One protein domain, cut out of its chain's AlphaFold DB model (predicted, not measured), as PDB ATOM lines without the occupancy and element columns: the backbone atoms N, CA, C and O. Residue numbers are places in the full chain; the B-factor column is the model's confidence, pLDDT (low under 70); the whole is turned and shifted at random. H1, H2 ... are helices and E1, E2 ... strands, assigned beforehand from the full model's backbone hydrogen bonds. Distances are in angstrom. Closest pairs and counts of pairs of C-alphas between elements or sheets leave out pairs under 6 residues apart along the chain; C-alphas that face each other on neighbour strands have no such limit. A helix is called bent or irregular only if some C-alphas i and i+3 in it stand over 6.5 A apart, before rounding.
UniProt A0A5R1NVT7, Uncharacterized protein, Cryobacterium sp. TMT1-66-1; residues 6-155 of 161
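This is residues 6 to 155 of the 161 residues of an uncharacterized protein of Cryobacterium sp. TMT1-66-1 (UniProt A0A5R1NVT7). Look first for a body of helices with H6 at its core: H5 packs on it and H4 on H5, an up-and-down bundle, while H3 crosses H6 and the later part of long H1 packs on it. The strand hairpin E1 E2 and short H2 lie at one end, beside H3. The printed part has 150 residues, mostly helix, in the order H1 E1 E2 H2 H3 H4 H5 H6, with E1 and E2 antiparallel. It is compact, with a radius of gyration of the C-alphas of 15.3 A and spans of 51 by 39 by 23 A.

Begin at the hairpin of E1, residues 29 to 31, and E2, residues 37 to 39, where N 30 and O 38 are 2.8 A apart, within hydrogen-bond range. The closest C-alphas of E2 and H3, residues 51 to 68, are Phe 39 and Gly 57, 5.4 A apart. H2, residues 41 to 46, touches H3 at Met 41 and Gly 57, closest C-alphas 6.6 A apart. H3 touches H6, residues 139 to 154, at a steep tilt of 54 degrees; closest are C-alphas 60 and 147, 5.1 A. H5, residues 120 to 136, touches H6 at a shallow tilt of 22 degrees, opposite ways, with C-alphas 127 and 149 closest at 5.0 A. H4, residues 100 to 115, touches H5 at 16 degrees, a shallow tilt, with C-alphas 111 and 122 closest at 5.8 A. H1, residues 6 to 26, touches H6 with residues 18 to 26 alone, C-alphas 22 and 146 closest at 5.7 A. Every O i to N i+4 pair is within hydrogen-bond range in H1, H2, H3, H4 and H6; in H5 it is 10 of 13.

Find C-alpha 6 at (60.120, 53.281, 45.919); from there H1 runs 30.6 A. H3 spans 26.2 A, H4 22.8 A, H5 25.1 A and H6 22.9 A, ending at C-alpha 154, (42.519, 24.853, 39.957). H5 is irregular, C-alphas 132 and 135 being 7.8 A apart, with a kink of 25 degrees near residue 130.

The farthest C-alphas, Asp 6 and Gln 74, are 53.0 A apart. The printed part has no cut; the long link is H3 to H4, residues 69 to 99. Confidence is under 70 at residues 6 to 7 and 67 to 81.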
ATOM      1  N   ASP A   6      60.298  54.157  44.745       60.28
ATOM      2  CA  ASP A   6      60.120  53.281  45.919       60.28
ATOM      3  C   ASP A   6      58.774  52.528  45.869       60.28
ATOM      4  O   ASP A   6      58.670  51.348  46.198       60.28
ATOM      5  N   GLY A   7      57.739  53.191  45.336       66.31
ATOM      6  CA  GLY A   7      56.406  52.605  45.176       66.31
ATOM      7  C   GLY A   7      56.355  51.456  44.164       66.31
ATOM      8  O   GLY A   7      55.698  50.454  44.421       66.31
ATOM      9  N   THR A   8      57.067  51.561  43.038       77.81
ATOM     10  CA  THR A   8      57.078  50.507  42.008       77.81
ATOM     11  C   THR A   8      57.762  49.242  42.521       77.81
ATOM     12  O   THR A   8      57.184  48.167  42.430       77.81
ATOM     13  N   ALA A   9      58.929  49.371  43.164       80.94
ATOM     14  CA  ALA A   9      59.661  48.226  43.708       80.94
ATOM     15  C   ALA A   9      58.883  47.502  44.822       80.94
ATOM     16  O   ALA A   9      58.865  46.273  44.874       80.94
ATOM     17  N   HIS A  10      58.202  48.252  45.695       82.25
ATOM     18  CA  HIS A  10      57.329  47.674  46.715       82.25
ATOM     19  C   HIS A  10      56.131  46.931  46.100       82.25
ATOM     20  O   HIS A  10      55.799  45.824  46.527       82.25
ATOM     21  N   ASN A  11      55.493  47.507  45.078       88.00
ATOM     22  CA  ASN A  11      54.361  46.876  44.398       88.00
ATOM     23  C   ASN A  11      54.783  45.599  43.655       88.00
ATOM     24  O   ASN A  11      54.080  44.591  43.737       88.00
ATOM     25  N   ASP A  12      55.946  45.614  43.002       88.56
ATOM     26  CA  ASP A  12      56.522  44.445  42.328       88.56
ATOM     27  C   ASP A  12      56.848  43.323  43.327       88.56
ATOM     28  O   ASP A  12      56.600  42.143  43.057       88.56
ATOM     29  N   ALA A  13      57.348  43.678  44.517       91.25
ATOM     30  CA  ALA A  13      57.602  42.723  45.593       91.25
ATOM     31  C   ALA A  13      56.306  42.079  46.111       91.25
ATOM     32  O   ALA A  13      56.265  40.863  46.304       91.25
ATOM     33  N   LEU A  14      55.231  42.858  46.284       92.19
ATOM     34  CA  LEU A  14      53.916  42.324  46.660       92.19
ATOM     35  C   LEU A  14      53.345  41.391  45.587       92.19
ATOM     36  O   LEU A  14      52.805  40.337  45.924       92.19
ATOM     37  N   GLY A  15      53.488  41.748  44.307       92.56
ATOM     38  CA  GLY A  15      53.095  40.883  43.193       92.56
ATOM     39  C   GLY A  15      53.864  39.561  43.185       92.56
ATOM     40  O   GLY A  15      53.261  38.496  43.085       92.56
ATOM     41  N   SER A  16      55.181  39.621  43.384       94.00
ATOM     42  CA  SER A  16      56.040  38.431  43.441       94.00
ATOM     43  C   SER A  16      55.698  37.527  44.629       94.00
ATOM     44  O   SER A  16      55.626  36.310  44.478       94.00
ATOM     45  N   GLN A  17      55.438  38.111  45.802       93.94
ATOM     46  CA  GLN A  17      55.015  37.363  46.988       93.94
ATOM     47  C   GLN A  17      53.669  36.664  46.768       93.94
ATOM     48  O   GLN A  17      53.500  35.511  47.160       93.94
ATOM     49  N   PHE A  18      52.713  37.343  46.137       95.06
ATOM     50  CA  PHE A  18      51.425  36.748  45.800       95.06
ATOM     51  C   PHE A  18      51.570  35.579  44.817       95.06
ATOM     52  O   PHE A  18      50.976  34.523  45.033       95.06
ATOM     53  N   ASP A  19      52.401  35.727  43.784       94.94
ATOM     54  CA  ASP A  19      52.686  34.647  42.834       94.94
ATOM     55  C   ASP A  19      53.322  33.433  43.510       94.94
ATOM     56  O   ASP A  19      52.973  32.291  43.210       94.94
ATOM     57  N   GLU A  20      54.251  33.665  44.434       95.31
ATOM     58  CA  GLU A  20      54.858  32.603  45.231       95.31
ATOM     59  C   GLU A  20      53.804  31.885  46.083       95.31
ATOM     60  O   GLU A  20      53.726  30.657  46.054       95.31
ATOM     61  N   GLN A  21      52.948  32.631  46.786       94.56
ATOM     62  CA  GLN A  21      51.864  32.066  47.593       94.56
ATOM     63  C   GLN A  21      50.887  31.235  46.753       94.56
ATOM     64  O   GLN A  21      50.542  30.123  47.158       94.56
ATOM     65  N   LEU A  22      50.490  31.734  45.579       95.56
ATOM     66  CA  LEU A  22      49.634  31.019  44.633       95.56
ATOM     67  C   LEU A  22      50.293  29.714  44.164       95.56
ATOM     68  O   LEU A  22      49.693  28.644  44.252       95.56
ATOM     69  N   ASN A  23      51.550  29.777  43.721       96.50
ATOM     70  CA  ASN A  23      52.281  28.604  43.242       96.50
ATOM     71  C   ASN A  23      52.515  27.564  44.344       96.50
ATOM     72  O   ASN A  23      52.427  26.366  44.080       96.50
ATOM     73  N   LEU A  24      52.805  27.998  45.572       96.25
ATOM     74  CA  LEU A  24      52.931  27.104  46.723       96.25
ATOM     75  C   LEU A  24      51.598  26.443  47.058       96.25
ATOM     76  O   LEU A  24      51.567  25.246  47.328       96.25
ATOM     77  N   ALA A  25      50.494  27.191  47.028       96.38
ATOM     78  CA  ALA A  25      49.190  26.639  47.356       96.38
ATOM     79  C   ALA A  25      48.719  25.609  46.312       96.38
ATOM     80  O   ALA A  25      48.239  24.534  46.674       96.38
ATOM     81  N   LEU A  26      48.943  25.886  45.022       97.19
ATOM     82  CA  LEU A  26      48.606  24.980  43.919       97.19
ATOM     83  C   LEU A  26      49.291  23.605  44.023       97.19
ATOM     84  O   LEU A  26      48.711  22.611  43.591       97.19
ATOM     85  N   GLN A  27      50.481  23.511  44.630       97.50
ATOM     86  CA  GLN A  27      51.201  22.235  44.806       97.50
ATOM     87  C   GLN A  27      50.435  21.219  45.662       97.50
ATOM     88  O   GLN A  27      50.604  20.004  45.503       97.50
ATOM     89  N   TYR A  28      49.577  21.700  46.560       97.44
ATOM     90  CA  TYR A  28      48.824  20.868  47.495       97.44
ATOM     91  C   TYR A  28      47.348  20.742  47.120       97.44
ATOM     92  O   TYR A  28      46.600  20.061  47.813       97.44
ATOM     93  N   MET A  29      46.924  21.328  45.999       97.00
ATOM     94  CA  MET A  29      45.584  21.094  45.475       97.00
ATOM     95  C   MET A  29      45.441  19.662  44.957       97.00
ATOM     96  O   MET A  29      46.343  19.107  44.317       97.00
ATOM     97  N   ARG A  30      44.299  19.051  45.254       96.00
ATOM     98  CA  ARG A  30      43.929  17.694  44.850       96.00
ATOM     99  C   ARG A  30      42.506  17.686  44.319       96.00
ATOM    100  O   ARG A  30      41.688  18.521  44.700       96.00
ATOM    101  N   THR A  31      42.219  16.684  43.500       92.38
ATOM    102  CA  THR A  31      40.872  16.356  43.037       92.38
ATOM    103  C   THR A  31      40.517  14.976  43.573       92.38
ATOM    104  O   THR A  31      41.241  14.008  43.334       92.38
ATOM    105  N   ALA A  32      39.430  14.891  44.333       88.69
ATOM    106  CA  ALA A  32      38.866  13.634  44.803       88.69
ATOM    107  C   ALA A  32      38.175  12.875  43.653       88.69
ATOM    108  O   ALA A  32      37.979  13.395  42.556       88.69
ATOM    109  N   ALA A  33      37.805  11.616  43.900       86.44
ATOM    110  CA  ALA A  33      37.199  10.748  42.884       86.44
ATOM    111  C   ALA A  33      35.843  11.254  42.355       86.44
ATOM    112  O   ALA A  33      35.433  10.883  41.262       86.44
ATOM    113  N   ASP A  34      35.159  12.092  43.129       82.69
ATOM    114  CA  ASP A  34      33.893  12.750  42.795       82.69
ATOM    115  C   ASP A  34      34.096  14.146  42.174       82.69
ATOM    116  O   ASP A  34      33.189  14.972  42.201       82.69
ATOM    117  N   GLU A  35      35.296  14.411  41.647       82.31
ATOM    118  CA  GLU A  35      35.718  15.684  41.044       82.31
ATOM    119  C   GLU A  35      35.753  16.871  42.021       82.31
ATOM    120  O   GLU A  35      36.032  18.004  41.623       82.31
ATOM    121  N   PHE A  36      35.554  16.627  43.320       84.56
ATOM    122  CA  PHE A  36      35.680  17.660  44.335       84.56
ATOM    123  C   PHE A  36      37.141  18.075  44.520       84.56
ATOM    124  O   PHE A  36      38.000  17.250  44.837       84.56
ATOM    125  N   THR A  37      37.423  19.365  44.362       90.25
ATOM    126  CA  THR A  37      38.763  19.910  44.576       90.25
ATOM    127  C   THR A  37      38.945  20.365  46.017       90.25
ATOM    128  O   THR A  37      38.046  20.941  46.623       90.25
ATOM    129  N   TYR A  38      40.116  20.105  46.589       93.75
ATOM    130  CA  TYR A  38      40.447  20.499  47.956       93.75
ATOM    131  C   TYR A  38      41.951  20.723  48.104       93.75
ATOM    132  O   TYR A  38      42.753  20.247  47.300       93.75
ATOM    133  N   PHE A  39      42.335  21.448  49.147       96.69
ATOM    134  CA  PHE A  39      43.718  21.602  49.567       96.69
ATOM    135  C   PHE A  39      44.100  20.482  50.545       96.69
ATOM    136  O   PHE A  39      43.488  20.327  51.609       96.69
ATOM    137  N   ASP A  40      45.138  19.720  50.212       97.62
ATOM    138  CA  ASP A  40      45.677  18.632  51.026       97.62
ATOM    139  C   ASP A  40      46.536  19.172  52.180       97.62
ATOM    140  O   ASP A  40      47.747  19.375  52.064       97.62
ATOM    141  N   MET A  41      45.873  19.427  53.312       97.12
ATOM    142  CA  MET A  41      46.515  19.943  54.524       97.12
ATOM    143  C   MET A  41      47.584  18.994  55.071       97.12
ATOM    144  O   MET A  41      48.624  19.464  55.522       97.12
ATOM    145  N   ALA A  42      47.353  17.679  55.002       97.38
ATOM    146  CA  ALA A  42      48.294  16.690  55.518       97.38
ATOM    147  C   ALA A  42      49.588  16.694  54.696       97.38
ATOM    148  O   ALA A  42      50.672  16.815  55.262       97.38
ATOM    149  N   ALA A  43      49.482  16.676  53.362       97.62
ATOM    150  CA  ALA A  43      50.653  16.763  52.491       97.62
ATOM    151  C   ALA A  43      51.427  18.080  52.680       97.62
ATOM    152  O   ALA A  43      52.658  18.080  52.662       97.62
ATOM    153  N   ALA A  44      50.724  19.200  52.879       97.44
ATOM    154  CA  ALA A  44      51.364  20.486  53.154       97.44
ATOM    155  C   ALA A  44      52.120  20.482  54.494       97.44
ATOM    156  O   ALA A  44      53.231  21.004  54.579       97.44
ATOM    157  N   GLU A  45      51.548  19.888  55.543       96.69
ATOM    158  CA  GLU A  45      52.200  19.757  56.849       96.69
ATOM    159  C   GLU A  45      53.425  18.841  56.799       96.69
ATOM    160  O   GLU A  45      54.487  19.221  57.294       96.69
ATOM    161  N   GLU A  46      53.312  17.682  56.147       97.31
ATOM    162  CA  GLU A  46      54.422  16.738  55.964       97.31
ATOM    163  C   GLU A  46      55.582  17.349  55.167       97.31
ATOM    164  O   GLU A  46      56.748  17.123  55.490       97.31
ATOM    165  N   ALA A  47      55.276  18.177  54.162       96.75
ATOM    166  CA  ALA A  47      56.270  18.902  53.376       96.75
ATOM    167  C   ALA A  47      56.880  20.113  54.110       96.75
ATOM    168  O   ALA A  47      57.762  20.781  53.565       96.75
ATOM    169  N   GLY A  48      56.430  20.421  55.331       96.62
ATOM    170  CA  GLY A  48      56.915  21.567  56.099       96.62
ATOM    171  C   GLY A  48      56.458  22.915  55.537       96.62
ATOM    172  O   GLY A  48      57.183  23.905  55.646       96.62
ATOM    173  N   ALA A  49      55.271  22.973  54.924       96.12
ATOM    174  CA  ALA A  49      54.731  24.202  54.356       96.12
ATOM    175  C   ALA A  49      54.586  25.313  55.409       96.12
ATOM    176  O   ALA A  49      54.245  25.090  56.580       96.12
ATOM    177  N   SER A  50      54.817  26.550  54.960       95.44
ATOM    178  CA  SER A  50      54.765  27.732  55.818       95.44
ATOM    179  C   SER A  50      53.396  27.894  56.494       95.44
ATOM    180  O   SER A  50      52.373  27.419  55.995       95.44
ATOM    181  N   ALA A  51      53.357  28.606  57.625       94.69
ATOM    182  CA  ALA A  51      52.094  28.929  58.292       94.69
ATOM    183  C   ALA A  51      51.123  29.669  57.353       94.69
ATOM    184  O   ALA A  51      49.946  29.328  57.321       94.69
ATOM    185  N   ALA A  52      51.634  30.589  56.526       92.88
ATOM    186  CA  ALA A  52      50.838  31.306  55.533       92.88
ATOM    187  C   ALA A  52      50.248  30.363  54.469       92.88
ATOM    188  O   ALA A  52      49.079  30.477  54.123       92.88
ATOM    189  N   THR A  53      51.024  29.390  53.977       95.62
ATOM    190  CA  THR A  53      50.537  28.399  53.001       95.62
ATOM    191  C   THR A  53      49.431  27.526  53.592       95.62
ATOM    192  O   THR A  53      48.435  27.263  52.925       95.62
ATOM    193  N   ARG A  54      49.572  27.104  54.853       96.62
ATOM    194  CA  ARG A  54      48.544  26.314  55.552       96.62
ATOM    195  C   ARG A  54      47.291  27.133  55.868       96.62
ATOM    196  O   ARG A  54      46.187  26.606  55.789       96.62
ATOM    197  N   GLU A  55      47.443  28.418  56.180       95.50
ATOM    198  CA  GLU A  55      46.317  29.343  56.340       95.50
ATOM    199  C   GLU A  55      45.540  29.504  55.026       95.50
ATOM    200  O   GLU A  55      44.326  29.299  55.009       95.50
ATOM    201  N   ILE A  56      46.241  29.751  53.913       95.50
ATOM    202  CA  ILE A  56      45.647  29.778  52.568       95.50
ATOM    203  C   ILE A  56      44.925  28.456  52.274       95.50
ATOM    204  O   ILE A  56      43.780  28.472  51.829       95.50
ATOM    205  N   GLY A  57      45.544  27.312  52.578       95.62
ATOM    206  CA  GLY A  57      44.935  25.991  52.402       95.62
ATOM    207  C   GLY A  57      43.633  25.796  53.181       95.62
ATOM    208  O   GLY A  57      42.647  25.295  52.639       95.62
ATOM    209  N   SER A  58      43.589  26.261  54.431       94.56
ATOM    210  CA  SER A  58      42.367  26.254  55.244       94.56
ATOM    211  C   SER A  58      41.254  27.099  54.613       94.56
ATOM    212  O   SER A  58      40.106  26.655  54.545       94.56
ATOM    213  N   LEU A  59      41.586  28.289  54.104       92.81
ATOM    214  CA  LEU A  59      40.628  29.160  53.414       92.81
ATOM    215  C   LEU A  59      40.135  28.546  52.097       92.81
ATOM    216  O   LEU A  59      38.942  28.605  51.807       92.81
ATOM    217  N   ILE A  60      41.016  27.894  51.331       93.81
ATOM    218  CA  ILE A  60      40.634  27.166  50.113       93.81
ATOM    219  C   ILE A  60      39.647  26.048  50.440       93.81
ATOM    220  O   ILE A  60      38.656  25.885  49.737       93.81
ATOM    221  N   ASN A  61      39.870  25.291  51.513       92.50
ATOM    222  CA  ASN A  61      38.948  24.227  51.906       92.50
ATOM    223  C   ASN A  61      37.577  24.772  52.329       92.50
ATOM    224  O   ASN A  61      36.554  24.173  51.995       92.50
ATOM    225  N   GLN A  62      37.537  25.926  52.998       87.75
ATOM    226  CA  GLN A  62      36.282  26.619  53.305       87.75
ATOM    227  C   GLN A  62      35.551  27.056  52.021       87.75
ATOM    228  O   GLN A  62      34.357  26.784  51.875       87.75
ATOM    229  N   LEU A  63      36.279  27.640  51.058       85.38
ATOM    230  CA  LEU A  63      35.765  27.986  49.727       85.38
ATOM    231  C   LEU A  63      35.221  26.751  48.997       85.38
ATOM    232  O   LEU A  63      34.077  26.748  48.553       85.38
ATOM    233  N   ALA A  64      35.993  25.672  48.931       86.12
ATOM    234  CA  ALA A  64      35.617  24.462  48.214       86.12
ATOM    235  C   ALA A  64      34.347  23.815  48.787       86.12
ATOM    236  O   ALA A  64      33.420  23.495  48.041       86.12
ATOM    237  N   VAL A  65      34.250  23.670  50.115       81.00
ATOM    238  CA  VAL A  65      33.052  23.109  50.765       81.00
ATOM    239  C   VAL A  65      31.812  23.947  50.457       81.00
ATOM    240  O   VAL A  65      30.764  23.382  50.141       81.00
ATOM    241  N   SER A  66      31.932  25.276  50.491       70.00
ATOM    242  CA  SER A  66      30.812  26.169  50.180       70.00
ATOM    243  C   SER A  66      30.292  25.985  48.744       70.00
ATOM    244  O   SER A  66      29.091  26.082  48.500       70.00
ATOM    245  N   GLN A  67      31.173  25.630  47.804       67.62
ATOM    246  CA  GLN A  67      30.839  25.435  46.390       67.62
ATOM    247  C   GLN A  67      30.163  24.079  46.112       67.62
ATOM    248  O   GLN A  67      29.332  23.991  45.208       67.62
ATOM    249  N   ARG A  68      30.417  23.025  46.914       65.25
ATOM    250  CA  ARG A  68      29.739  21.714  46.749       65.25
ATOM    251  C   ARG A  68      28.219  21.808  46.868       65.25
ATOM    252  O   ARG A  68      27.508  21.105  46.157       65.25
ATOM    253  N   GLY A  69      27.720  22.689  47.736       52.19
ATOM    254  CA  GLY A  69      26.283  22.902  47.936       52.19
ATOM    255  C   GLY A  69      25.555  23.500  46.724       52.19
ATOM    256  O   GLY A  69      24.330  23.454  46.680       52.19
ATOM    257  N   ALA A  70      26.284  24.033  45.737       49.91
ATOM    258  CA  ALA A  70      25.718  24.614  44.518       49.91
ATOM    259  C   ALA A  70      25.658  23.629  43.329       49.91
ATOM    260  O   ALA A  70      24.999  23.926  42.333       49.91
ATOM    261  N   GLY A  71      26.345  22.478  43.407       43.50
ATOM    262  CA  GLY A  71      26.565  21.565  42.273       43.50
ATOM    263  C   GLY A  71      25.623  20.359  42.163       43.50
ATOM    264  O   GLY A  71      25.542  19.747  41.098       43.50
ATOM    265  N   GLU A  72      24.884  19.996  43.214       39.53
ATOM    266  CA  GLU A  72      23.935  18.878  43.156       39.53
ATOM    267  C   GLU A  72      22.517  19.360  42.830       39.53
ATOM    268  O   GLU A  72      22.114  20.453  43.210       39.53
ATOM    269  N   LYS A  73      21.757  18.532  42.101       38.25
ATOM    270  CA  LYS A  73      20.393  18.752  41.575       38.25
ATOM    271  C   LYS A  73      19.312  19.031  42.639       38.25
ATOM    272  O   LYS A  73      18.261  18.390  42.631       38.25
ATOM    273  N   GLN A  74      19.507  19.998  43.523       37.22
ATOM    274  CA  GLN A  74      18.468  20.519  44.388       37.22
ATOM    275  C   GLN A  74      18.538  22.041  44.440       37.22
ATOM    276  O   GLN A  74      19.416  22.659  45.029       37.22
ATOM    277  N   MET A  75      17.506  22.625  43.838       41.25
ATOM    278  CA  MET A  75      16.919  23.917  44.166       41.25
ATOM    279  C   MET A  75      16.483  23.935  45.648       41.25
ATOM    280  O   MET A  75      15.297  24.022  45.956       41.25
ATOM    281  N   THR A  76      17.411  23.779  46.585       35.97
ATOM    282  CA  THR A  76      17.143  23.851  48.023       35.97
ATOM    283  C   THR A  76      18.151  24.802  48.624       35.97
ATOM    284  O   THR A  76      19.222  24.386  49.041       35.97
ATOM    285  N   THR A  77      17.782  26.083  48.607       40.12
ATOM    286  CA  THR A  77      18.466  27.187  49.285       40.12
ATOM    287  C   THR A  77      19.947  27.269  48.914       40.12
ATOM    288  O   THR A  77      20.769  26.626  49.555       40.12
ATOM    289  N   MET A  78      20.306  28.089  47.913       44.22
ATOM    290  CA  MET A  78      21.695  28.549  47.772       44.22
ATOM    291  C   MET A  78      22.128  29.047  49.151       44.22
ATOM    292  O   MET A  78      21.624  30.068  49.623       44.22
ATOM    293  N   LEU A  79      22.950  28.269  49.853       51.84
ATOM    294  CA  LEU A  79      23.478  28.682  51.139       51.84
ATOM    295  C   LEU A  79      24.323  29.908  50.825       51.84
ATOM    296  O   LEU A  79      25.357  29.781  50.184       51.84
ATOM    297  N   SER A  80      23.832  31.088  51.204       61.38
ATOM    298  CA  SER A  80      24.598  32.324  51.123       61.38
ATOM    299  C   SER A  80      25.697  32.222  52.168       61.38
ATOM    300  O   SER A  80      25.435  32.401  53.361       61.38
ATOM    301  N   VAL A  81      26.896  31.825  51.747       67.00
ATOM    302  CA  VAL A  81      28.030  31.646  52.657       67.00
ATOM    303  C   VAL A  81      28.937  32.866  52.526       67.00
ATOM    304  O   VAL A  81      29.695  32.929  51.561       67.00
ATOM    305  N   PRO A  82      28.883  33.840  53.457       80.88
ATOM    306  CA  PRO A  82      29.854  34.926  53.482       80.88
ATOM    307  C   PRO A  82      31.230  34.366  53.835       80.88
ATOM    308  O   PRO A  82      31.414  33.798  54.914       80.88
ATOM    309  N   ILE A  83      32.195  34.531  52.934       86.75
ATOM    310  CA  ILE A  83      33.593  34.143  53.166       86.75
ATOM    311  C   ILE A  83      34.449  35.385  53.387       86.75
ATOM    312  O   ILE A  83      35.312  35.395  54.265       86.75
ATOM    313  N   TRP A  84      34.194  36.446  52.623       92.31
ATOM    314  CA  TRP A  84      34.871  37.726  52.779       92.31
ATOM    315  C   TRP A  84      33.983  38.875  52.307       92.31
ATOM    316  O   TRP A  84      33.374  38.793  51.242       92.31
ATOM    317  N   GLY A  85      33.938  39.951  53.094       93.31
ATOM    318  CA  GLY A  85      33.158  41.138  52.764       93.31
ATOM    319  C   GLY A  85      31.671  40.843  52.552       93.31
ATOM    320  O   GLY A  85      31.089  40.027  53.266       93.31
ATOM    321  N   ASN A  86      31.070  41.547  51.596       94.81
ATOM    322  CA  ASN A  86      29.661  41.415  51.234       94.81
ATOM    323  C   ASN A  86      29.428  40.580  49.962       94.81
ATOM    324  O   ASN A  86      28.272  40.324  49.616       94.81
ATOM    325  N   TRP A  87      30.488  40.204  49.241       95.12
ATOM    326  CA  TRP A  87      30.408  39.621  47.900       95.12
ATOM    327  C   TRP A  87      31.214  38.340  47.714       95.12
ATOM    328  O   TRP A  87      30.853  37.526  46.876       95.12
ATOM    329  N   CYS A  88      32.278  38.082  48.476       93.31
ATOM    330  CA  CYS A  88      33.009  36.830  48.283       93.31
ATOM    331  C   CYS A  88      32.276  35.657  48.955       93.31
ATOM    332  O   CYS A  88      32.318  35.507  50.181       93.31
ATOM    333  N   GLY A  89      31.657  34.794  48.146       86.94
ATOM    334  CA  GLY A  89      31.143  33.489  48.566       86.94
ATOM    335  C   GLY A  89      29.956  32.991  47.725       86.94
ATOM    336  O   GLY A  89      29.237  33.794  47.137       86.94
ATOM    337  N   PRO A  90      29.709  31.672  47.641       77.81
ATOM    338  CA  PRO A  90      28.604  31.138  46.845       77.81
ATOM    339  C   PRO A  90      27.254  31.632  47.356       77.81
ATOM    340  O   PRO A  90      26.981  31.587  48.556       77.81
ATOM    341  N   GLY A  91      26.406  32.109  46.440       74.25
ATOM    342  CA  GLY A  91      25.086  32.651  46.783       74.25
ATOM    343  C   GLY A  91      25.136  33.844  47.746       74.25
ATOM    344  O   GLY A  91      24.109  34.223  48.313       74.25
ATOM    345  N   HIS A  92      26.324  34.397  47.986       82.06
ATOM    346  CA  HIS A  92      26.561  35.618  48.733       82.06
ATOM    347  C   HIS A  92      26.718  36.777  47.748       82.06
ATOM    348  O   HIS A  92      26.922  36.539  46.565       82.06
ATOM    349  N   GLY A  93      26.513  38.011  48.202       84.50
ATOM    350  CA  GLY A  93      26.473  39.166  47.305       84.50
ATOM    351  C   GLY A  93      25.323  40.117  47.595       84.50
ATOM    352  O   GLY A  93      24.149  39.739  47.612       84.50
ATOM    353  N   GLY A  94      25.659  41.388  47.802       86.44
ATOM    354  CA  GLY A  94      24.699  42.475  47.939       86.44
ATOM    355  C   GLY A  94      25.298  43.716  48.596       86.44
ATOM    356  O   GLY A  94      26.296  43.661  49.302       86.44
ATOM    357  N   GLY A  95      24.667  44.871  48.388       92.25
ATOM    358  CA  GLY A  95      25.125  46.126  48.992       92.25
ATOM    359  C   GLY A  95      26.437  46.652  48.400       92.25
ATOM    360  O   GLY A  95      26.773  46.394  47.247       92.25
ATOM    361  N   ASN A  96      27.164  47.452  49.177       96.25
ATOM    362  CA  ASN A  96      28.414  48.060  48.722       96.25
ATOM    363  C   ASN A  96      29.591  47.140  49.035       96.25
ATOM    364  O   ASN A  96      29.663  46.613  50.143       96.25
ATOM    365  N   ALA A  97      30.522  46.996  48.093       97.19
ATOM    366  CA  ALA A  97      31.801  46.360  48.375       97.19
ATOM    367  C   ALA A  97      32.550  47.125  49.481       97.19
ATOM    368  O   ALA A  97      32.548  48.361  49.487       97.19
ATOM    369  N   VAL A  98      33.157  46.398  50.421       97.00
ATOM    370  CA  VAL A  98      33.796  47.002  51.608       97.00
ATOM    371  C   VAL A  98      35.305  47.192  51.472       97.00
ATOM    372  O   VAL A  98      35.870  48.024  52.183       97.00
ATOM    373  N   ASP A  99      35.948  46.475  50.550       97.69
ATOM    374  CA  ASP A  99      37.375  46.587  50.242       97.69
ATOM    375  C   ASP A  99      37.696  46.191  48.785       97.69
ATOM    376  O   ASP A  99      36.796  46.062  47.946       97.69
ATOM    377  N   VAL A 100      38.988  46.090  48.447       98.38
ATOM    378  CA  VAL A 100      39.436  45.848  47.068       98.38
ATOM    379  C   VAL A 100      39.093  44.428  46.633       98.38
ATOM    380  O   VAL A 100      38.600  44.246  45.519       98.38
ATOM    381  N   LEU A 101      39.332  43.433  47.490       98.12
ATOM    382  CA  LEU A 101      39.004  42.043  47.177       98.12
ATOM    383  C   LEU A 101      37.492  41.846  47.025       98.12
ATOM    384  O   LEU A 101      37.049  41.231  46.057       98.12
ATOM    385  N   ASP A 102      36.705  42.426  47.925       98.00
ATOM    386  CA  ASP A 102      35.247  42.355  47.892       98.00
ATOM    387  C   ASP A 102      34.675  42.983  46.608       98.00
ATOM    388  O   ASP A 102      33.762  42.443  45.988       98.00
ATOM    389  N   SER A 103      35.265  44.087  46.130       98.38
ATOM    390  CA  SER A 103      34.880  44.712  44.851       98.38
ATOM    391  C   SER A 103      35.190  43.821  43.639       98.38
ATOM    392  O   SER A 103      34.457  43.825  42.642       98.38
ATOM    393  N   ILE A 104      36.258  43.028  43.720       98.44
ATOM    394  CA  ILE A 104      36.616  42.064  42.680       98.44
ATOM    395  C   ILE A 104      35.646  40.873  42.703       98.44
ATOM    396  O   ILE A 104      35.157  40.479  41.645       98.44
ATOM    397  N   CYS A 105      35.282  40.365  43.884       97.50
ATOM    398  CA  CYS A 105      34.244  39.337  44.029       97.50
ATOM    399  C   CYS A 105      32.888  39.814  43.485       97.50
ATOM    400  O   CYS A 105      32.258  39.106  42.708       97.50
ATOM    401  N   GLN A 106      32.492  41.058  43.773       97.38
ATOM    402  CA  GLN A 106      31.292  41.666  43.190       97.38
ATOM    403  C   GLN A 106      31.315  41.640  41.652       97.38
ATOM    404  O   GLN A 106      30.316  41.335  40.999       97.38
ATOM    405  N   THR A 107      32.460  41.971  41.053       98.00
ATOM    406  CA  THR A 107      32.627  41.955  39.592       98.00
ATOM    407  C   THR A 107      32.527  40.534  39.029       98.00
ATOM    408  O   THR A 107      31.921  40.329  37.973       98.00
ATOM    409  N   HIS A 108      33.082  39.546  39.736       96.69
ATOM    410  CA  HIS A 108      32.979  38.128  39.383       96.69
ATOM    411  C   HIS A 108      31.530  37.630  39.430       96.69
ATOM    412  O   HIS A 108      31.072  37.036  38.451       96.69
ATOM    413  N   ASP A 109      30.774  37.983  40.469       95.31
ATOM    414  CA  ASP A 109      29.355  37.637  40.587       95.31
ATOM    415  C   ASP A 109      28.528  38.210  39.431       95.31
ATOM    416  O   ASP A 109      27.705  37.509  38.834       95.31
ATOM    417  N   TYR A 110      28.774  39.465  39.042       95.88
ATOM    418  CA  TYR A 110      28.126  40.047  37.863       95.88
ATOM    419  C   TYR A 110      28.524  39.343  36.561       95.88
ATOM    420  O   TYR A 110      27.691  39.196  35.663       95.88
ATOM    421  N   CYS A 111      29.769  38.874  36.450       96.56
ATOM    422  CA  CYS A 111      30.211  38.080  35.308       96.56
ATOM    423  C   CYS A 111      29.451  36.748  35.232       96.56
ATOM    424  O   CYS A 111      28.913  36.411  34.174       96.56
ATOM    425  N   TYR A 112      29.331  36.029  36.350       94.00
ATOM    426  CA  TYR A 112      28.537  34.802  36.437       94.00
ATOM    427  C   TYR A 112      27.051  35.038  36.168       94.00
ATOM    428  O   TYR A 112      26.437  34.248  35.454       94.00
ATOM    429  N   ALA A 113      26.467  36.136  36.651       92.06
ATOM    430  CA  ALA A 113      25.078  36.478  36.347       92.06
ATOM    431  C   ALA A 113      24.842  36.682  34.839       92.06
ATOM    432  O   ALA A 113      23.766  36.365  34.330       92.06
ATOM    433  N   ALA A 114      25.845  37.189  34.115       94.88
ATOM    434  CA  ALA A 114      25.761  37.437  32.680       94.88
ATOM    435  C   ALA A 114      26.086  36.208  31.812       94.88
ATOM    436  O   ALA A 114      25.501  36.057  30.739       94.88
ATOM    437  N   ARG A 115      27.031  35.357  32.236       93.50
ATOM    438  CA  ARG A 115      27.582  34.249  31.423       93.50
ATOM    439  C   ARG A 115      27.187  32.852  31.897       93.50
ATOM    440  O   ARG A 115      27.321  31.886  31.154       93.50
ATOM    441  N   GLY A 116      26.658  32.747  33.109       89.88
ATOM    442  CA  GLY A 116      26.395  31.489  33.792       89.88
ATOM    443  C   GLY A 116      27.524  31.091  34.746       89.88
ATOM    444  O   GLY A 116      28.672  31.520  34.618       89.88
ATOM    445  N   TYR A 117      27.168  30.254  35.721       88.00
ATOM    446  CA  TYR A 117      28.109  29.697  36.691       88.00
ATOM    447  C   TYR A 117      29.191  28.852  36.014       88.00
ATOM    448  O   TYR A 117      28.942  28.195  35.000       88.00
ATOM    449  N   PHE A 118      30.379  28.847  36.625       89.81
ATOM    450  CA  PHE A 118      31.561  28.114  36.162       89.81
ATOM    451  C   PHE A 118      32.076  28.563  34.790       89.81
ATOM    452  O   PHE A 118      32.754  27.800  34.109       89.81
ATOM    453  N   ALA A 119      31.759  29.777  34.333       94.31
ATOM    454  CA  ALA A 119      32.339  30.300  33.104       94.31
ATOM    455  C   ALA A 119      33.848  30.525  33.285       94.31
ATOM    456  O   ALA A 119      34.262  31.413  34.037       94.31
ATOM    457  N   CYS A 120      34.682  29.788  32.538       95.31
ATOM    458  CA  CYS A 120      36.142  29.931  32.625       95.31
ATOM    459  C   CYS A 120      36.613  31.366  32.347       95.31
ATOM    460  O   CYS A 120      37.690  31.768  32.785       95.31
ATOM    461  N   SER A 121      35.844  32.131  31.569       96.56
ATOM    462  CA  SER A 121      36.133  33.537  31.295       96.56
ATOM    463  C   SER A 121      36.038  34.402  32.558       96.56
ATOM    464  O   SER A 121      36.873  35.284  32.740       96.56
ATOM    465  N   CYS A 122      35.079  34.131  33.446       97.06
ATOM    466  CA  CYS A 122      34.929  34.826  34.723       97.06
ATOM    467  C   CYS A 122      35.988  34.367  35.735       97.06
ATOM    468  O   CYS A 122      36.621  35.205  36.372       97.06
ATOM    469  N   ASP A 123      36.255  33.060  35.806       96.06
ATOM    470  CA  ASP A 123      37.231  32.483  36.746       96.06
ATOM    471  C   ASP A 123      38.658  32.949  36.460       96.06
ATOM    472  O   ASP A 123      39.429  33.265  37.363       96.06
ATOM    473  N   ARG A 124      39.016  33.085  35.181       97.38
ATOM    474  CA  ARG A 124      40.301  33.685  34.803       97.38
ATOM    475  C   ARG A 124      40.335  35.179  35.102       97.38
ATOM    476  O   ARG A 124      41.377  35.683  35.513       97.38
ATOM    477  N   GLN A 125      39.224  35.887  34.893       98.25
ATOM    478  CA  GLN A 125      39.173  37.333  35.095       98.25
ATOM    479  C   GLN A 125      39.366  37.705  36.567       98.25
ATOM    480  O   GLN A 125      40.164  38.593  36.848       98.25
ATOM    481  N   ILE A 126      38.732  36.993  37.505       97.88
ATOM    482  CA  ILE A 126      38.901  37.279  38.937       97.88
ATOM    483  C   ILE A 126      40.363  37.095  39.385       97.88
ATOM    484  O   ILE A 126      40.897  37.940  40.102       97.88
ATOM    485  N   VAL A 127      41.059  36.059  38.894       98.06
ATOM    486  CA  VAL A 127      42.495  35.842  39.167       98.06
ATOM    487  C   VAL A 127      43.344  36.993  38.615       98.06
ATOM    488  O   VAL A 127      44.252  37.484  39.290       98.06
ATOM    489  N   LEU A 128      43.046  37.455  37.396       97.81
ATOM    490  CA  LEU A 128      43.738  38.589  36.779       97.81
ATOM    491  C   LEU A 128      43.491  39.894  37.544       97.81
ATOM    492  O   LEU A 128      44.435  40.646  37.788       97.81
ATOM    493  N   ASP A 129      42.252  40.157  37.952       98.38
ATOM    494  CA  ASP A 129      41.882  41.371  38.678       98.38
ATOM    495  C   ASP A 129      42.531  41.419  40.061       98.38
ATOM    496  O   ASP A 129      43.041  42.472  40.456       98.38
ATOM    497  N   ILE A 130      42.599  40.278  40.758       98.38
ATOM    498  CA  ILE A 130      43.344  40.140  42.015       98.38
ATOM    499  C   ILE A 130      44.817  40.479  41.792       98.38
ATOM    500  O   ILE A 130      45.350  41.367  42.460       98.38
ATOM    501  N   ARG A 131      45.467  39.819  40.825       96.62
ATOM    502  CA  ARG A 131      46.890  40.036  40.526       96.62
ATOM    503  C   ARG A 131      47.180  41.507  40.215       96.62
ATOM    504  O   ARG A 131      48.149  42.068  40.721       96.62
ATOM    505  N   ASN A 132      46.307  42.147  39.440       96.56
ATOM    506  CA  ASN A 132      46.439  43.548  39.044       96.56
ATOM    507  C   ASN A 132      46.163  44.547  40.175       96.56
ATOM    508  O   ASN A 132      46.505  45.715  40.026       96.56
ATOM    509  N   ASN A 133      45.549  44.136  41.286       97.50
ATOM    510  CA  ASN A 133      45.187  45.035  42.388       97.50
ATOM    511  C   ASN A 133      45.811  44.641  43.736       97.50
ATOM    512  O   ASN A 133      45.553  45.304  44.740       97.50
ATOM    513  N   ILE A 134      46.678  43.627  43.771       96.62
ATOM    514  CA  ILE A 134      47.276  43.091  45.003       96.62
ATOM    515  C   ILE A 134      48.031  44.144  45.834       96.62
ATOM    516  O   ILE A 134      48.047  44.099  47.066       96.62
ATOM    517  N   TYR A 135      48.613  45.144  45.166       95.31
ATOM    518  CA  TYR A 135      49.330  46.247  45.806       95.31
ATOM    519  C   TYR A 135      48.408  47.234  46.542       95.31
ATOM    520  O   TYR A 135      48.879  48.048  47.334       95.31
ATOM    521  N   ARG A 136      47.096  47.174  46.286       96.44
ATOM    522  CA  ARG A 136      46.065  48.017  46.914       96.44
ATOM    523  C   ARG A 136      45.384  47.334  48.099       96.44
ATOM    524  O   ARG A 136      44.645  47.994  48.818       96.44
ATOM    525  N   MET A 137      45.618  46.037  48.271       96.62
ATOM    526  CA  MET A 137      45.002  45.211  49.304       96.62
ATOM    527  C   MET A 137      45.731  45.352  50.646       96.62
ATOM    528  O   MET A 137      46.939  45.599  50.707       96.62
ATOM    529  N   THR A 138      45.021  45.151  51.749       95.12
ATOM    530  CA  THR A 138      45.626  44.901  53.065       95.12
ATOM    531  C   THR A 138      46.269  43.510  53.128       95.12
ATOM    532  O   THR A 138      46.111  42.685  52.229       95.12
ATOM    533  N   SER A 139      47.026  43.208  54.188       92.06
ATOM    534  CA  SER A 139      47.606  41.866  54.361       92.06
ATOM    535  C   SER A 139      46.543  40.772  54.474       92.06
ATOM    536  O   SER A 139      46.734  39.703  53.905       92.06
ATOM    537  N   GLY A 140      45.427  41.046  55.162       91.38
ATOM    538  CA  GLY A 140      44.304  40.111  55.280       91.38
ATOM    539  C   GLY A 140      43.632  39.846  53.934       91.38
ATOM    540  O   GLY A 140      43.470  38.688  53.554       91.38
ATOM    541  N   GLU A 141      43.350  40.909  53.170       95.81
ATOM    542  CA  GLU A 141      42.829  40.782  51.802       95.81
ATOM    543  C   GLU A 141      43.762  39.938  50.930       95.81
ATOM    544  O   GLU A 141      43.290  39.044  50.242       95.81
ATOM    545  N   ARG A 142      45.087  40.143  50.990       95.69
ATOM    546  CA  ARG A 142      46.042  39.366  50.179       95.69
ATOM    547  C   ARG A 142      46.008  37.865  50.471       95.69
ATOM    548  O   ARG A 142      46.092  37.074  49.534       95.69
ATOM    549  N   VAL A 143      45.877  37.468  51.738       94.81
ATOM    550  CA  VAL A 143      45.791  36.048  52.123       94.81
ATOM    551  C   VAL A 143      44.522  35.417  51.549       94.81
ATOM    552  O   VAL A 143      44.590  34.361  50.915       94.81
ATOM    553  N   MET A 144      43.376  36.086  51.692       95.31
ATOM    554  CA  MET A 144      42.124  35.607  51.102       95.31
ATOM    555  C   MET A 144      42.175  35.627  49.568       95.31
ATOM    556  O   MET A 144      41.733  34.683  48.919       95.31
ATOM    557  N   ALA A 145      42.778  36.650  48.969       97.25
ATOM    558  CA  ALA A 145      42.931  36.770  47.526       97.25
ATOM    559  C   ALA A 145      43.791  35.637  46.942       97.25
ATOM    560  O   ALA A 145      43.489  35.133  45.859       97.25
ATOM    561  N   ALA A 146      44.825  35.188  47.665       97.12
ATOM    562  CA  ALA A 146      45.607  34.011  47.296       97.12
ATOM    563  C   ALA A 146      44.761  32.727  47.347       97.12
ATOM    564  O   ALA A 146      44.841  31.910  46.429       97.12
ATOM    565  N   ALA A 147      43.904  32.567  48.361       95.81
ATOM    566  CA  ALA A 147      42.983  31.431  48.456       95.81
ATOM    567  C   ALA A 147      41.957  31.419  47.308       95.81
ATOM    568  O   ALA A 147      41.826  30.410  46.612       95.81
ATOM    569  N   VAL A 148      41.303  32.556  47.050       95.94
ATOM    570  CA  VAL A 148      40.364  32.744  45.930       95.94
ATOM    571  C   VAL A 148      41.046  32.448  44.594       95.94
ATOM    572  O   VAL A 148      40.529  31.676  43.787       95.94
ATOM    573  N   SER A 149      42.243  33.000  44.380       97.56
ATOM    574  CA  SER A 149      42.982  32.799  43.132       97.56
ATOM    575  C   SER A 149      43.407  31.349  42.941       97.56
ATOM    576  O   SER A 149      43.315  30.829  41.833       97.56
ATOM    577  N   THR A 150      43.833  30.675  44.012       97.06
ATOM    578  CA  THR A 150      44.199  29.252  43.961       97.06
ATOM    579  C   THR A 150      42.992  28.400  43.595       97.06
ATOM    580  O   THR A 150      43.094  27.552  42.709       97.06
ATOM    581  N   TYR A 151      41.842  28.658  44.225       94.00
ATOM    582  CA  TYR A 151      40.606  27.936  43.947       94.00
ATOM    583  C   TYR A 151      40.210  28.059  42.470       94.00
ATOM    584  O   TYR A 151      40.114  27.040  41.791       94.00
ATOM    585  N   PHE A 152      40.085  29.283  41.944       94.19
ATOM    586  CA  PHE A 152      39.668  29.519  40.553       94.19
ATOM    587  C   PHE A 152      40.732  29.180  39.501       94.19
ATOM    588  O   PHE A 152      40.405  28.981  38.333       94.19
ATOM    589  N   THR A 153      42.001  29.070  39.896       95.44
ATOM    590  CA  THR A 153      43.054  28.544  39.014       95.44
ATOM    591  C   THR A 153      42.963  27.022  38.871       95.44
ATOM    592  O   THR A 153      43.326  26.489  37.822       95.44
ATOM    593  N   TYR A 154      42.506  26.316  39.909       92.94
ATOM    594  CA  TYR A 154      42.519  24.853  39.957       92.94
ATOM    595  C   TYR A 154      41.168  24.202  39.627       92.94
ATOM    596  O   TYR A 154      41.139  23.102  39.077       92.94
ATOM    597  N   CYS A 155      40.046  24.830  39.991       85.12
ATOM    598  CA  CYS A 155      38.727  24.224  39.838       85.12
ATOM    599  C   CYS A 155      38.319  24.063  38.367       85.12
ATOM    600  O   CYS A 155      38.719  24.828  37.488       85.12
TER     601      CYS A 155